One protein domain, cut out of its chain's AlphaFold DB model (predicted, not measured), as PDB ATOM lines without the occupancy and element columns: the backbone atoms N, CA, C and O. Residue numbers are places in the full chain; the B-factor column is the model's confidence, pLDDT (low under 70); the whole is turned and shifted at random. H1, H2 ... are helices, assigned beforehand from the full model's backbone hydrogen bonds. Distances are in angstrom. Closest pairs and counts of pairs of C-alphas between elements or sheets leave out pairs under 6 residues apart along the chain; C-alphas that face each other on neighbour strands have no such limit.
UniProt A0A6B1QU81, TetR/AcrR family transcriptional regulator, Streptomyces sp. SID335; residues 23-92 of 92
ATOM      1  N   VAL A  23     -17.860  15.058 -13.746       86.50
ATOM      2  CA  VAL A  23     -17.118  15.315 -12.504       86.50
ATOM      3  C   VAL A  23     -15.979  14.299 -12.368       86.50
ATOM      4  O   VAL A  23     -16.205  13.119 -12.642       86.50
ATOM      5  N   PRO A  24     -14.775  14.720 -11.936       89.31
ATOM      6  CA  PRO A  24     -13.672  13.796 -11.712       89.31
ATOM      7  C   PRO A  24     -14.038  12.795 -10.615       89.31
ATOM      8  O   PRO A  24     -14.688  13.143  -9.626       89.31
ATOM      9  N   SER A  25     -13.565  11.561 -10.755       89.31
ATOM     10  CA  SER A  25     -13.556  10.613  -9.646       89.31
ATOM     11  C   SER A  25     -12.713  11.155  -8.485       89.31
ATOM     12  O   SER A  25     -11.830  12.002  -8.659       89.31
ATOM     13  N   SER A  26     -12.931  10.628  -7.280       84.25
ATOM     14  CA  SER A  26     -12.174  11.051  -6.096       84.25
ATOM     15  C   SER A  26     -10.657  10.904  -6.281       84.25
ATOM     16  O   SER A  26      -9.894  11.757  -5.835       84.25
ATOM     17  N   GLY A  27     -10.206   9.846  -6.966       87.12
ATOM     18  CA  GLY A  27      -8.786   9.624  -7.253       87.12
ATOM     19  C   GLY A  27      -8.206  10.646  -8.233       87.12
ATOM     20  O   GLY A  27      -7.106  11.152  -8.016       87.12
ATOM     21  N   GLU A  28      -8.961  10.999  -9.273       92.00
ATOM     22  CA  GLU A  28      -8.555  12.011 -10.254       92.00
ATOM     23  C   GLU A  28      -8.484  13.404  -9.630       92.00
ATOM     24  O   GLU A  28      -7.523  14.137  -9.869       92.00
ATOM     25  N   LEU A  29      -9.448  13.754  -8.773       89.25
ATOM     26  CA  LEU A  29      -9.418  15.013  -8.035       89.25
ATOM     27  C   LEU A  29      -8.156  15.116  -7.166       89.25
ATOM     28  O   LEU A  29      -7.462  16.133  -7.204       89.25
ATOM     29  N   LEU A  30      -7.826  14.057  -6.420       88.81
ATOM     30  CA  LEU A  30      -6.613  14.016  -5.597       88.81
ATOM     31  C   LEU A  30      -5.342  14.173  -6.440       88.81
ATOM     32  O   LEU A  30      -4.445  14.920  -6.048       88.81
ATOM     33  N   ALA A  31      -5.269  13.516  -7.601       89.69
ATOM     34  CA  ALA A  31      -4.129  13.635  -8.503       89.69
ATOM     35  C   ALA A  31      -3.960  15.069  -9.030       89.69
ATOM     36  O   ALA A  31      -2.856  15.610  -8.978       89.69
ATOM     37  N   LEU A  32      -5.052  15.715  -9.454       91.56
ATOM     38  CA  LEU A  32      -5.039  17.101  -9.932       91.56
ATOM     39  C   LEU A  32      -4.573  18.083  -8.850       91.56
ATOM     40  O   LEU A  32      -3.743  18.956  -9.121       91.56
ATOM     41  N   VAL A  33      -5.086  17.940  -7.622       90.94
ATOM     42  CA  VAL A  33      -4.675  18.792  -6.499       90.94
ATOM     43  C   VAL A  33      -3.206  18.554  -6.169       90.94
ATOM     44  O   VAL A  33      -2.455  19.523  -6.097       90.94
ATOM     45  N   ARG A  34      -2.774  17.292  -6.051       88.25
ATOM     46  CA  ARG A  34      -1.377  16.928  -5.776       88.25
ATOM     47  C   ARG A  34      -0.427  17.510  -6.817       88.25
ATOM     48  O   ARG A  34       0.593  18.092  -6.464       88.25
ATOM     49  N   ASP A  35      -0.735  17.358  -8.099       88.31
ATOM     50  CA  ASP A  35       0.149  17.842  -9.158       88.31
ATOM     51  C   ASP A  35       0.247  19.375  -9.117       88.31
ATOM     52  O   ASP A  35       1.337  19.935  -9.249       88.31
ATOM     53  N   ARG A  36      -0.857  20.070  -8.814       88.00
ATOM     54  CA  ARG A  36      -0.851  21.523  -8.625       88.00
ATOM     55  C   ARG A  36      -0.084  21.961  -7.375       88.00
ATOM     56  O   ARG A  36       0.645  22.950  -7.448       88.00
ATOM     57  N   THR A  37      -0.220  21.264  -6.249       88.69
ATOM     58  CA  THR A  37       0.506  21.595  -5.012       88.69
ATOM     59  C   THR A  37       1.994  21.317  -5.154       88.69
ATOM     60  O   THR A  37       2.798  22.154  -4.759       88.69
ATOM     61  N   VAL A  38       2.383  20.207  -5.788       86.56
ATOM     62  CA  VAL A  38       3.789  19.904  -6.093       86.56
ATOM     63  C   VAL A  38       4.384  20.981  -6.996       86.56
ATOM     64  O   VAL A  38       5.495  21.431  -6.736       86.56
ATOM     65  N   LEU A  39       3.655  21.454  -8.012       87.12
ATOM     66  CA  LEU A  39       4.111  22.570  -8.848       87.12
ATOM     67  C   LEU A  39       4.256  23.878  -8.058       87.12
ATOM     68  O   LEU A  39       5.196  24.635  -8.299       87.12
ATOM     69  N   ALA A  40       3.339  24.151  -7.127       86.88
ATOM     70  CA  ALA A  40       3.382  25.349  -6.294       86.88
ATOM     71  C   ALA A  40       4.537  25.318  -5.275       86.88
ATOM     72  O   ALA A  40       5.189  26.337  -5.067       86.88
ATOM     73  N   LEU A  41       4.805  24.158  -4.667       85.19
ATOM     74  CA  LEU A  41       5.801  23.982  -3.603       85.19
ATOM     75  C   LEU A  41       7.204  23.660  -4.134       85.19
ATOM     76  O   LEU A  41       8.203  24.114  -3.582       85.19
ATOM     77  N   GLY A  42       7.293  22.882  -5.213       82.12
ATOM     78  CA  GLY A  42       8.553  22.418  -5.795       82.12
ATOM     79  C   GLY A  42       9.336  23.510  -6.523       82.12
ATOM     80  O   GLY A  42      10.542  23.375  -6.704       82.12
ATOM     81  N   GLY A  43       8.691  24.617  -6.899       70.19
ATOM     82  CA  GLY A  43       9.314  25.684  -7.681       70.19
ATOM     83  C   GLY A  43       9.588  25.277  -9.135       70.19
ATOM     84  O   GLY A  43       9.725  24.104  -9.483       70.19
ATOM     85  N   ARG A  44       9.653  26.264 -10.035       70.38
ATOM     86  CA  ARG A  44       9.908  25.999 -11.460       70.38
ATOM     87  C   ARG A  44      11.352  25.525 -11.660       70.38
ATOM     88  O   ARG A  44      12.278  26.198 -11.224       70.38
ATOM     89  N   GLY A  45      11.533  24.397 -12.351       66.38
ATOM     90  CA  GLY A  45      12.850  23.891 -12.765       66.38
ATOM     91  C   GLY A  45      13.565  22.974 -11.767       66.38
ATOM     92  O   GLY A  45      14.700  22.589 -12.029       66.38
ATOM     93  N   ARG A  46      12.931  22.597 -10.647       69.62
ATOM     94  CA  ARG A  46      13.487  21.581  -9.740       69.62
ATOM     95  C   ARG A  46      13.115  20.169 -10.189       69.62
ATOM     96  O   ARG A  46      12.039  19.947 -10.746       69.62
ATOM     97  N   VAL A  47      14.012  19.217  -9.931       75.00
ATOM     98  CA  VAL A  47      13.750  17.786 -10.139       75.00
ATOM     99  C   VAL A  47      12.551  17.377  -9.286       75.00
ATOM    100  O   VAL A  47      12.417  17.814  -8.144       75.00
ATOM    101  N   ARG A  48      11.657  16.564  -9.858       77.12
ATOM    102  CA  ARG A  48      10.444  16.105  -9.178       77.12
ATOM    103  C   ARG A  48      10.824  15.273  -7.955       77.12
ATOM    104  O   ARG A  48      11.371  14.185  -8.103       77.12
ATOM    105  N   ASP A  49      10.482  15.780  -6.779       84.50
ATOM    106  CA  ASP A  49      10.635  15.072  -5.514       84.50
ATOM    107  C   ASP A  49       9.425  14.132  -5.297       84.50
ATOM    108  O   ASP A  49       8.288  14.608  -5.159       84.50
ATOM    109  N   PRO A  50       9.621  12.798  -5.324       84.88
ATOM    110  CA  PRO A  50       8.539  11.840  -5.114       84.88
ATOM    111  C   PRO A  50       7.989  11.868  -3.681       84.88
ATOM    112  O   PRO A  50       6.814  11.538  -3.486       84.88
ATOM    113  N   ASP A  51       8.786  12.283  -2.698       87.69
ATOM    114  CA  ASP A  51       8.369  12.354  -1.299       87.69
ATOM    115  C   ASP A  51       7.495  13.583  -1.064       87.69
ATOM    116  O   ASP A  51       6.453  13.478  -0.413       87.69
ATOM    117  N   LEU A  52       7.809  14.710  -1.713       87.81
ATOM    118  CA  LEU A  52       6.925  15.878  -1.745       87.81
ATOM    119  C   LEU A  52       5.550  15.536  -2.339       87.81
ATOM    120  O   LEU A  52       4.522  15.979  -1.824       87.81
ATOM    121  N   ALA A  53       5.511  14.731  -3.405       86.56
ATOM    122  CA  ALA A  53       4.254  14.302  -4.014       86.56
ATOM    123  C   ALA A  53       3.417  13.432  -3.063       86.56
ATOM    124  O   ALA A  53       2.213  13.666  -2.932       86.56
ATOM    125  N   ARG A  54       4.045  12.482  -2.355       87.38
ATOM    126  CA  ARG A  54       3.365  11.677  -1.323       87.38
ATOM    127  C   ARG A  54       2.899  12.533  -0.152       87.38
ATOM    128  O   ARG A  54       1.767  12.366   0.289       87.38
ATOM    129  N   ALA A  55       3.727  13.461   0.323       87.50
ATOM    130  CA  ALA A  55       3.380  14.363   1.417       87.50
ATOM    131  C   ALA A  55       2.171  15.240   1.062       87.50
ATOM    132  O   ALA A  55       1.229  15.329   1.847       87.50
ATOM    133  N   CYS A  56       2.149  15.816  -0.147       87.94
ATOM    134  CA  CYS A  56       1.003  16.576  -0.648       87.94
ATOM    135  C   CYS A  56      -0.265  15.720  -0.704       87.94
ATOM    136  O   CYS A  56      -1.322  16.146  -0.249       87.94
ATOM    137  N   GLU A  57      -0.169  14.506  -1.248       89.12
ATOM    138  CA  GLU A  57      -1.316  13.605  -1.361       89.12
ATOM    139  C   GLU A  57      -1.883  13.227   0.019       89.12
ATOM    140  O   GLU A  57      -3.098  13.273   0.227       89.12
ATOM    141  N   SER A  58      -1.011  12.928   0.986       89.06
ATOM    142  CA  SER A  58      -1.391  12.661   2.378       89.06
ATOM    143  C   SER A  58      -2.043  13.873   3.044       89.06
ATOM    144  O   SER A  58      -3.087  13.728   3.677       89.06
ATOM    145  N   ALA A  59      -1.482  15.073   2.864       87.62
ATOM    146  CA  ALA A  59      -2.036  16.306   3.417       87.62
ATOM    147  C   ALA A  59      -3.446  16.597   2.876       87.62
ATOM    148  O   ALA A  59      -4.344  16.931   3.646       87.62
ATOM    149  N   VAL A  60      -3.672  16.404   1.571       89.12
ATOM    150  CA  VAL A  60      -4.995  16.590   0.954       89.12
ATOM    151  C   VAL A  60      -6.000  15.570   1.493       89.12
ATOM    152  O   VAL A  60      -7.125  15.946   1.820       89.12
ATOM    153  N   ARG A  61      -5.613  14.294   1.639       89.75
ATOM    154  CA  ARG A  61      -6.496  13.275   2.233       89.75
ATOM    155  C   ARG A  61      -6.856  13.596   3.684       89.75
ATOM    156  O   ARG A  61      -8.021  13.461   4.046       89.75
ATOM    157  N   LEU A  62      -5.893  14.047   4.487       87.31
ATOM    158  CA  LEU A  62      -6.135  14.457   5.874       87.31
ATOM    159  C   LEU A  62      -7.077  15.663   5.953       87.31
ATOM    160  O   LEU A  62      -8.037  15.634   6.717       87.31
ATOM    161  N   ALA A  63      -6.857  16.684   5.124       86.25
ATOM    162  CA  ALA A  63      -7.724  17.857   5.077       86.25
ATOM    163  C   ALA A  63      -9.164  17.488   4.679       86.25
ATOM    164  O   ALA A  63     -10.110  17.904   5.340       86.25
ATOM    165  N   LEU A  64      -9.341  16.657   3.645       87.38
ATOM    166  CA  LEU A  64     -10.666  16.171   3.240       87.38
ATOM    167  C   LEU A  64     -11.328  15.329   4.335       87.38
ATOM    168  O   LEU A  64     -12.525  15.471   4.566       87.38
ATOM    169  N   SER A  65     -10.559  14.491   5.035       87.44
ATOM    170  CA  SER A  65     -11.065  13.739   6.183       87.44
ATOM    171  C   SER A  65     -11.587  14.673   7.271       87.44
ATOM    172  O   SER A  65     -12.657  14.413   7.801       87.44
ATOM    173  N   TYR A  66     -10.875  15.763   7.572       84.69
ATOM    174  CA  TYR A  66     -11.309  16.748   8.565       84.69
ATOM    175  C   TYR A  66     -12.570  17.508   8.128       84.69
ATOM    176  O   TYR A  66     -13.424  17.813   8.950       84.69
ATOM    177  N   VAL A  67     -12.730  17.782   6.829       86.75
ATOM    178  CA  VAL A  67     -13.960  18.396   6.294       86.75
ATOM    179  C   VAL A  67     -15.169  17.467   6.459       86.75
ATOM    180  O   VAL A  67     -16.264  17.938   6.749       86.75
ATOM    181  N   VAL A  68     -14.982  16.156   6.268       88.69
ATOM    182  CA  VAL A  68     -16.060  15.156   6.377       88.69
ATOM    183  C   VAL A  68     -16.355  14.784   7.832       88.69
ATOM    184  O   VAL A  68     -17.513  14.598   8.198       88.69
ATOM    185  N   ALA A  69     -15.314  14.665   8.653       87.75
ATOM    186  CA  ALA A  69     -15.373  14.288  10.058       87.75
ATOM    187  C   ALA A  69     -14.561  15.300  10.886       87.75
ATOM    188  O   ALA A  69     -13.411  15.022  11.247       87.75
ATOM    189  N   PRO A  70     -15.128  16.492  11.144       81.56
ATOM    190  CA  PRO A  70     -14.450  17.512  11.927       81.56
ATOM    191  C   PRO A  70     -14.270  17.046  13.372       81.56
ATOM    192  O   PRO A  70     -15.124  16.352  13.930       81.56
ATOM    193  N   ALA A  71     -13.146  17.433  13.971       79.56
ATOM    194  CA  ALA A  71     -12.927  17.256  15.400       79.56
ATOM    195  C   ALA A  71     -13.754  18.264  16.214       79.56
ATOM    196  O   ALA A  71     -14.418  19.139  15.648       79.56
ATOM    197  N   GLY A  72     -13.732  18.136  17.544       83.19
ATOM    198  CA  GLY A  72     -14.370  19.115  18.415       83.19
ATOM    199  C   GLY A  72     -13.774  20.508  18.196       83.19
ATOM    200  O   GLY A  72     -12.613  20.644  17.826       83.19
ATOM    201  N   ASN A  73     -14.570  21.555  18.431       75.81
ATOM    202  CA  ASN A  73     -14.171  22.943  18.155       75.81
ATOM    203  C   ASN A  73     -12.923  23.410  18.933       75.81
ATOM    204  O   ASN A  73     -12.327  24.415  18.552       75.81
ATOM    205  N   ASP A  74     -12.543  22.699  19.996       82.62
ATOM    206  CA  ASP A  74     -11.391  23.014  20.847       82.62
ATOM    207  C   ASP A  74     -10.120  22.224  20.474       82.62
ATOM    208  O   ASP A  74      -9.052  22.475  21.033       82.62
ATOM    209  N   ASP A  75     -10.204  21.273  19.537       82.50
ATOM    210  CA  ASP A  75      -9.068  20.431  19.172       82.50
ATOM    211  C   ASP A  75      -8.197  21.090  18.088       82.50
ATOM    212  O   ASP A  75      -8.682  21.429  17.007       82.50
ATOM    213  N   ASP A  76      -6.882  21.197  18.321       86.62
ATOM    214  CA  ASP A  76      -5.927  21.543  17.258       86.62
ATOM    215  C   ASP A  76      -5.755  20.343  16.299       86.62
ATOM    216  O   ASP A  76      -5.220  19.299  16.703       86.62
ATOM    217  N   PRO A  77      -6.126  20.470  15.008       81.94
ATOM    218  CA  PRO A  77      -5.970  19.396  14.030       81.94
ATOM    219  C   PRO A  77      -4.527  18.891  13.910       81.94
ATOM    220  O   PRO A  77      -4.303  17.703  13.656       81.94
ATOM    221  N   ALA A  78      -3.531  19.764  14.097       84.56
ATOM    222  CA  ALA A  78      -2.128  19.382  14.008       84.56
ATOM    223  C   ALA A  78      -1.689  18.504  15.190       84.56
ATOM    224  O   ALA A  78      -0.918  17.558  14.993       84.56
ATOM    225  N   GLU A  79      -2.170  18.796  16.400       88.12
ATOM    226  CA  GLU A  79      -1.947  17.954  17.583       88.12
ATOM    227  C   GLU A  79      -2.671  16.612  17.448       88.12
ATOM    228  O   GLU A  79      -2.083  15.565  17.728       88.12
ATOM    229  N   LEU A  80      -3.902  16.604  16.925       86.12
ATOM    230  CA  LEU A  80      -4.648  15.367  16.679       86.12
ATOM    231  C   LEU A  80      -3.912  14.422  15.725       86.12
ATOM    232  O   LEU A  80      -3.767  13.232  16.020       86.12
ATOM    233  N   VAL A  81      -3.416  14.944  14.598       85.88
ATOM    234  CA  VAL A  81      -2.666  14.144  13.621       85.88
ATOM    235  C   VAL A  81      -1.356  13.638  14.224       85.88
ATOM    236  O   VAL A  81      -1.062  12.445  14.114       85.88
ATOM    237  N   ARG A  82      -0.586  14.497  14.907       88.81
ATOM    238  CA  ARG A  82       0.662  14.080  15.572       88.81
ATOM    239  C   ARG A  82       0.414  13.008  16.628       88.81
ATOM    240  O   ARG A  82       1.122  12.002  16.644       88.81
ATOM    241  N   GLY A  83      -0.620  13.172  17.449       89.88
ATOM    242  CA  GLY A  83      -1.022  12.190  18.449       89.88
ATOM    243  C   GLY A  83      -1.440  10.856  17.829       89.88
ATOM    244  O   GLY A  83      -1.024   9.800  18.304       89.88
ATOM    245  N   ALA A  84      -2.221  10.876  16.746       85.94
ATOM    246  CA  ALA A  84      -2.632   9.663  16.038       85.94
ATOM    247  C   ALA A  84      -1.437   8.905  15.435       85.94
ATOM    248  O   ALA A  84      -1.338   7.690  15.608       85.94
ATOM    249  N   ILE A  85      -0.506   9.616  14.789       88.62
ATOM    250  CA  ILE A  85       0.721   9.024  14.233       88.62
ATOM    251  C   ILE A  85       1.589   8.445  15.353       88.62
ATOM    252  O   ILE A  85       2.028   7.302  15.244       88.62
ATOM    253  N   GLY A  86       1.797   9.189  16.443       91.06
ATOM    254  CA  GLY A  86       2.584   8.725  17.587       91.06
ATOM    255  C   GLY A  86       2.034   7.432  18.193       91.06
ATOM    256  O   GLY A  86       2.788   6.486  18.410       91.06
ATOM    257  N   ARG A  87       0.707   7.347  18.383       92.75
ATOM    258  CA  ARG A  87       0.042   6.120  18.856       92.75
ATOM    259  C   ARG A  87       0.180   4.958  17.873       92.75
ATOM    260  O   ARG A  87       0.402   3.836  18.308       92.75
ATOM    261  N   TRP A  88       0.057   5.210  16.570       86.62
ATOM    262  CA  TRP A  88       0.202   4.171  15.545       86.62
ATOM    263  C   TRP A  88       1.623   3.603  15.487       86.62
ATOM    264  O   TRP A  88       1.786   2.390  15.400       86.62
ATOM    265  N   VAL A  89       2.642   4.465  15.575       92.69
ATOM    266  CA  VAL A  89       4.048   4.038  15.623       92.69
ATOM    267  C   VAL A  89       4.329   3.230  16.888       92.69
ATOM    268  O   VAL A  89       4.993   2.210  16.800       92.69
ATOM    269  N   ALA A  90       3.802   3.643  18.045       88.31
ATOM    270  CA  ALA A  90       3.988   2.923  19.307       88.31
ATOM    271  C   ALA A  90       3.245   1.574  19.371       88.31
ATOM    272  O   ALA A  90       3.604   0.710  20.165       88.31
ATOM    273  N   ALA A  91       2.195   1.404  18.566       83.19
ATOM    274  CA  ALA A  91       1.412   0.173  18.486       83.19
ATOM    275  C   ALA A  91       2.007  -0.876  17.525       83.19
ATOM    276  O   ALA A  91       1.408  -1.940  17.350       83.19
ATOM    277  N   LYS A  92       3.136  -0.573  16.878       67.00
ATOM    278  CA  LYS A  92       3.793  -1.413  15.876       67.00
ATOM    279  C   LYS A  92       5.160  -1.875  16.361       67.00
ATOM    280  O   LYS A  92       5.509  -3.026  16.020       67.00
TER     281      LYS A  92
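This is residues 23 to 92 of the 92 residues of the protein "TetR/AcrR family transcriptional regulator" of Streptomyces sp. SID335 (UniProt A0A6B1QU81). The longest helix, H2, is the middle piece of a loose set of three helices: H1 crosses it on one side, and H3 lies off its other side without packing on it. Residues 82 to 92, of which 82 to 90 belong to H3, stick out free, as an arm beside the crossed pair of H1 and H2. The printed part has 70 residues with three named helices in the order H1, H2, H3, and no named strand; the class is all helix. The whole is loose, with a radius of gyration of the C-alphas of 14.7 A and spans of 39 by 31 by 23 A.

H2, residues 50 to 68, touches H1, residues 26 to 42, and the closest C-alphas, those of Arg 34 and Glu 57, are 5.5 A apart. Their lines stand at a steep tilt of 54 degrees, and they run opposite ways. Their centres are 9.6 A apart. H3, residues 77 to 90, touches no helix. It is apart from H1, and only just apart from H2, with the closest C-alphas 8.1 A apart. In H1, H2 and H3 every O i to N i+4 pair is within hydrogen-bond range.

H2 is 27.4 A long from C-alpha 50 at (8.539, 11.840, -5.114) to C-alpha 68. H1 is 23.6 A long and begins with C-alpha 26 at (-12.174, 11.051, -6.096). H3 is 20.0 A long and ends with C-alpha 90 at (3.988, 2.923, 19.307).

The two C-alphas farthest apart, those of Gly 45 and Gly 72, are 41.7 A apart. The printed part has no cut, and both links, H1 to H2 and H2 to H3, are short. The mean pLDDT of the printed part is 85.4; residues 45, 46 and 92 are under 70.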